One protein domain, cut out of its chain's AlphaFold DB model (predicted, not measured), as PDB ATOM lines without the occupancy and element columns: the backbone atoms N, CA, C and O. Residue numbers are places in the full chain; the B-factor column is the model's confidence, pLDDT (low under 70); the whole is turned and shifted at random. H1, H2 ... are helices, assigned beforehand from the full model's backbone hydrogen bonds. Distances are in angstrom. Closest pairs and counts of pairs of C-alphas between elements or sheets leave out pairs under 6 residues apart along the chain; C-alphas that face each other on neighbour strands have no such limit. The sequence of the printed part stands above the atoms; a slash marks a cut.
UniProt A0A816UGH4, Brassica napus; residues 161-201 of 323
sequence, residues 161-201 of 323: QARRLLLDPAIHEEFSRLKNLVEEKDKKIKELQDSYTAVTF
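Overview. This is residues 161 to 201 of the 323 residues of a protein of Brassica napus (UniProt A0A816UGH4). One long, unbent helix, H2, makes nearly the whole length of a rod, and the short helix H1 sits at its first end like a small foot, joined by a tight link. The far part of the rod, residues 176 to 201, stands free. The printed part has 41 residues with two named helices, H1 then H2, no named strand, and the class all helix. It is extended, with a radius of gyration of the C-alphas of 16.6 A and spans of 52 by 15 by 6 A.

Along the chain. H2 holds residues 169 to 199 and measures 44.2 A, from C-alpha 169 at (396.978, 299.155, 304.985) to C-alpha 199 at (389.322, 342.546, 308.811). H1 holds residues 161 to 165, 6.5 A long, with C-alpha 161 at (397.828, 299.284, 292.786).

Arrangement. H2 and H1 are close but not clearly touching; their closest C-alphas, those of Arg 164 and His 172, are 7.8 A apart. In H1 and H2 every O i to N i+4 pair is within hydrogen-bond range.

Size, cuts and confidence. The C-alphas farthest apart, those of Ala 162 and Phe 201, are 51.7 A apart. The printed part has no cut. Mean pLDDT of the printed part is 82.5; residues 161 to 167 and 200 to 201 are under 70.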
ATOM      1  N   GLN A 161     398.851 299.276 291.741       62.19
ATOM      2  CA  GLN A 161     397.828 299.284 292.786       62.19
ATOM      3  C   GLN A 161     398.142 298.282 293.906       62.19
ATOM      4  O   GLN A 161     398.020 298.620 295.078       62.19
ATOM      5  N   ALA A 162     398.661 297.099 293.569       58.09
ATOM      6  CA  ALA A 162     399.145 296.133 294.559       58.09
ATOM      7  C   ALA A 162     400.425 296.614 295.276       58.09
ATOM      8  O   ALA A 162     400.613 296.339 296.457       58.09
ATOM      9  N   ARG A 163     401.259 297.435 294.616       60.03
ATOM     10  CA  ARG A 163     402.354 298.179 295.277       60.03
ATOM     11  C   ARG A 163     401.850 299.189 296.313       60.03
ATOM     12  O   ARG A 163     402.520 299.387 297.318       60.03
ATOM     13  N   ARG A 164     400.683 299.808 296.090       58.81
ATOM     14  CA  ARG A 164     400.036 300.694 297.076       58.81
ATOM     15  C   ARG A 164     399.446 299.921 298.260       58.81
ATOM     16  O   ARG A 164     399.485 300.444 299.359       58.81
ATOM     17  N   LEU A 165     398.972 298.690 298.041       57.81
ATOM     18  CA  LEU A 165     398.476 297.776 299.087       57.81
ATOM     19  C   LEU A 165     399.588 297.132 299.942       57.81
ATOM     20  O   LEU A 165     399.295 296.591 301.000       57.81
ATOM     21  N   LEU A 166     400.843 297.155 299.474       56.75
ATOM     22  CA  LEU A 166     402.028 296.697 300.219       56.75
ATOM     23  C   LEU A 166     402.654 297.786 301.105       56.75
ATOM     24  O   LEU A 166     403.541 297.482 301.900       56.75
ATOM     25  N   LEU A 167     402.204 299.043 300.999       61.31
ATOM     26  CA  LEU A 167     402.210 299.887 302.190       61.31
ATOM     27  C   LEU A 167     401.197 299.229 303.121       61.31
ATOM     28  O   LEU A 167     400.059 299.044 302.694       61.31
ATOM     29  N   ASP A 168     401.625 298.828 304.321       71.88
ATOM     30  CA  ASP A 168     400.734 298.304 305.361       71.88
ATOM     31  C   ASP A 168     399.418 299.102 305.309       71.88
ATOM     32  O   ASP A 168     399.482 300.335 305.365       71.88
ATOM     33  N   PRO A 169     398.254 298.459 305.097       73.12
ATOM     34  CA  PRO A 169     396.978 299.155 304.985       73.12
ATOM     35  C   PRO A 169     396.761 300.192 306.093       73.12
ATOM     36  O   PRO A 169     396.258 301.275 305.803       73.12
ATOM     37  N   ALA A 170     397.245 299.927 307.314       76.56
ATOM     38  CA  ALA A 170     397.211 300.881 308.417       76.56
ATOM     39  C   ALA A 170     398.147 302.080 308.189       76.56
ATOM     40  O   ALA A 170     397.772 303.223 308.429       76.56
ATOM     41  N   ILE A 171     399.352 301.856 307.658       81.75
ATOM     42  CA  ILE A 171     400.284 302.931 307.287       81.75
ATOM     43  C   ILE A 171     399.717 303.765 306.132       81.75
ATOM     44  O   ILE A 171     399.799 304.991 306.168       81.75
ATOM     45  N   HIS A 172     399.130 303.141 305.106       83.44
ATOM     46  CA  HIS A 172     398.510 303.869 303.996       83.44
ATOM     47  C   HIS A 172     397.318 304.716 304.459       83.44
ATOM     48  O   HIS A 172     397.164 305.856 304.012       83.44
ATOM     49  N   GLU A 173     396.500 304.174 305.360       85.88
ATOM     50  CA  GLU A 173     395.386 304.887 305.974       85.88
ATOM     51  C   GLU A 173     395.878 306.058 306.834       85.88
ATOM     52  O   GLU A 173     395.393 307.174 306.653       85.88
ATOM     53  N   GLU A 174     396.920 305.877 307.653       89.25
ATOM     54  CA  GLU A 174     397.535 306.971 308.416       89.25
ATOM     55  C   GLU A 174     398.156 308.043 307.514       89.25
ATOM     56  O   GLU A 174     397.959 309.234 307.753       89.25
ATOM     57  N   PHE A 175     398.847 307.666 306.433       87.88
ATOM     58  CA  PHE A 175     399.362 308.635 305.459       87.88
ATOM     59  C   PHE A 175     398.238 309.400 304.762       87.88
ATOM     60  O   PHE A 175     398.355 310.607 304.558       87.88
ATOM     61  N   SER A 176     397.146 308.720 304.409       88.50
ATOM     62  CA  SER A 176     395.981 309.353 303.786       88.50
ATOM     63  C   SER A 176     395.280 310.296 304.766       88.50
ATOM     64  O   SER A 176     394.959 311.426 304.405       88.50
ATOM     65  N   ARG A 177     395.126 309.885 306.029       94.56
ATOM     66  CA  ARG A 177     394.576 310.706 307.112       94.56
ATOM     67  C   ARG A 177     395.443 311.934 307.383       94.56
ATOM     68  O   ARG A 177     394.913 313.036 307.471       94.56
ATOM     69  N   LEU A 178     396.765 311.763 307.475       95.50
ATOM     70  CA  LEU A 178     397.720 312.859 307.658       95.50
ATOM     71  C   LEU A 178     397.692 313.827 306.479       95.50
ATOM     72  O   LEU A 178     397.667 315.035 306.692       95.50
ATOM     73  N   LYS A 179     397.646 313.316 305.246       95.62
ATOM     74  CA  LYS A 179     397.544 314.147 304.047       95.62
ATOM     75  C   LYS A 179     396.257 314.977 304.049       95.62
ATOM     76  O   LYS A 179     396.331 316.188 303.872       95.62
ATOM     77  N   ASN A 180     395.112 314.352 304.320       95.75
ATOM     78  CA  ASN A 180     393.830 315.053 304.411       95.75
ATOM     79  C   ASN A 180     393.842 316.107 305.529       95.75
ATOM     80  O   ASN A 180     393.350 317.214 305.334       95.75
ATOM     81  N   LEU A 181     394.444 315.794 306.682       97.31
ATOM     82  CA  LEU A 181     394.572 316.733 307.794       97.31
ATOM     83  C   LEU A 181     395.453 317.934 307.424       97.31
ATOM     84  O   LEU A 181     395.124 319.059 307.787       97.31
ATOM     85  N   VAL A 182     396.552 317.719 306.697       97.19
ATOM     86  CA  VAL A 182     397.397 318.810 306.187       97.19
ATOM     87  C   VAL A 182     396.606 319.690 305.220       97.19
ATOM     88  O   VAL A 182     396.555 320.899 305.422       97.19
ATOM     89  N   GLU A 183     395.911 319.098 304.245       96.94
ATOM     90  CA  GLU A 183     395.083 319.840 303.282       96.94
ATOM     91  C   GLU A 183     393.968 320.651 303.976       96.94
ATOM     92  O   GLU A 183     393.719 321.808 303.627       96.94
ATOM     93  N   GLU A 184     393.322 320.085 304.998       96.88
ATOM     94  CA  GLU A 184     392.307 320.774 305.799       96.88
ATOM     95  C   GLU A 184     392.898 321.962 306.577       96.88
ATOM     96  O   GLU A 184     392.317 323.053 306.598       96.88
ATOM     97  N   LYS A 185     394.069 321.781 307.201       96.56
ATOM     98  CA  LYS A 185     394.753 322.846 307.947       96.56
ATOM     99  C   LYS A 185     395.244 323.953 307.021       96.56
ATOM    100  O   LYS A 185     395.051 325.117 307.362       96.56
ATOM    101  N   ASP A 186     395.783 323.622 305.851       97.38
ATOM    102  CA  ASP A 186     396.190 324.603 304.839       97.38
ATOM    103  C   ASP A 186     394.994 325.421 304.345       97.38
ATOM    104  O   ASP A 186     395.064 326.651 304.256       97.38
ATOM    105  N   LYS A 187     393.851 324.766 304.105       97.44
ATOM    106  CA  LYS A 187     392.603 325.466 303.786       97.44
ATOM    107  C   LYS A 187     392.186 326.401 304.922       97.44
ATOM    108  O   LYS A 187     391.834 327.548 304.658       97.44
ATOM    109  N   LYS A 188     392.274 325.957 306.181       96.25
ATOM    110  CA  LYS A 188     391.935 326.789 307.345       96.25
ATOM    111  C   LYS A 188     392.872 327.983 307.506       96.25
ATOM    112  O   LYS A 188     392.404 329.073 307.821       96.25
ATOM    113  N   ILE A 189     394.169 327.795 307.274       96.50
ATOM    114  CA  ILE A 189     395.160 328.876 307.268       96.50
ATOM    115  C   ILE A 189     394.790 329.895 306.197       96.50
ATOM    116  O   ILE A 189     394.725 331.083 306.499       96.50
ATOM    117  N   LYS A 190     394.471 329.438 304.982       95.38
ATOM    118  CA  LYS A 190     394.058 330.319 303.890       95.38
ATOM    119  C   LYS A 190     392.784 331.096 304.234       95.38
ATOM    120  O   LYS A 190     392.775 332.313 304.109       95.38
ATOM    121  N   GLU A 191     391.755 330.433 304.757       92.44
ATOM    122  CA  GLU A 191     390.520 331.089 305.215       92.44
ATOM    123  C   GLU A 191     390.779 332.133 306.314       92.44
ATOM    124  O   GLU A 191     390.217 333.227 306.281       92.44
ATOM    125  N   LEU A 192     391.625 331.813 307.298       90.38
ATOM    126  CA  LEU A 192     391.988 332.743 308.370       90.38
ATOM    127  C   LEU A 192     392.827 333.911 307.849       90.38
ATOM    128  O   LEU A 192     392.647 335.030 308.315       90.38
ATOM    129  N   GLN A 193     393.707 333.675 306.880       90.56
ATOM    130  CA  GLN A 193     394.507 334.711 306.236       90.56
ATOM    131  C   GLN A 193     393.641 335.636 305.372       90.56
ATOM    132  O   GLN A 193     393.817 336.856 305.417       90.56
ATOM    133  N   ASP A 194     392.668 335.086 304.647       83.19
ATOM    134  CA  ASP A 194     391.688 335.848 303.873       83.19
ATOM    135  C   ASP A 194     390.788 336.673 304.809       83.19
ATOM    136  O   ASP A 194     390.607 337.870 304.596       83.19
ATOM    137  N   SER A 195     390.306 336.074 305.904       84.44
ATOM    138  CA  SER A 195     389.533 336.763 306.946       84.44
ATOM    139  C   SER A 195     390.346 337.860 307.635       84.44
ATOM    140  O   SER A 195     389.876 338.987 307.773       84.44
ATOM    141  N   TYR A 196     391.604 337.590 307.992       84.38
ATOM    142  CA  TYR A 196     392.514 338.597 308.537       84.38
ATOM    143  C   TYR A 196     392.720 339.740 307.544       84.38
ATOM    144  O   TYR A 196     392.654 340.902 307.930       84.38
ATOM    145  N   THR A 197     392.912 339.438 306.260       78.44
ATOM    146  CA  THR A 197     393.054 340.451 305.204       78.44
ATOM    147  C   THR A 197     391.777 341.276 305.035       78.44
ATOM    148  O   THR A 197     391.850 342.486 304.834       78.44
ATOM    149  N   ALA A 198     390.605 340.652 305.166       73.81
ATOM    150  CA  ALA A 198     389.315 341.333 305.127       73.81
ATOM    151  C   ALA A 198     389.079 342.218 306.363       73.81
ATOM    152  O   ALA A 198     388.593 343.333 306.229       73.81
ATOM    153  N   VAL A 199     389.462 341.771 307.563       70.69
ATOM    154  CA  VAL A 199     389.322 342.546 308.811       70.69
ATOM    155  C   VAL A 199     390.370 343.659 308.911       70.69
ATOM    156  O   VAL A 199     390.101 344.728 309.453       70.69
ATOM    157  N   THR A 200     391.562 343.449 308.351       67.31
ATOM    158  CA  THR A 200     392.598 344.488 308.226       67.31
ATOM    159  C   THR A 200     392.375 345.419 307.036       67.31
ATOM    160  O   THR A 200     393.076 346.433 306.921       67.31
ATOM    161  N   PHE A 201     391.383 345.137 306.176       66.00
ATOM    162  CA  PHE A 201     390.902 346.095 305.192       66.00
ATOM    163  C   PHE A 201     390.308 347.291 305.931       66.00
ATOM    164  O   PHE A 201     389.184 347.296 306.422       66.00
TER     165      PHE A 201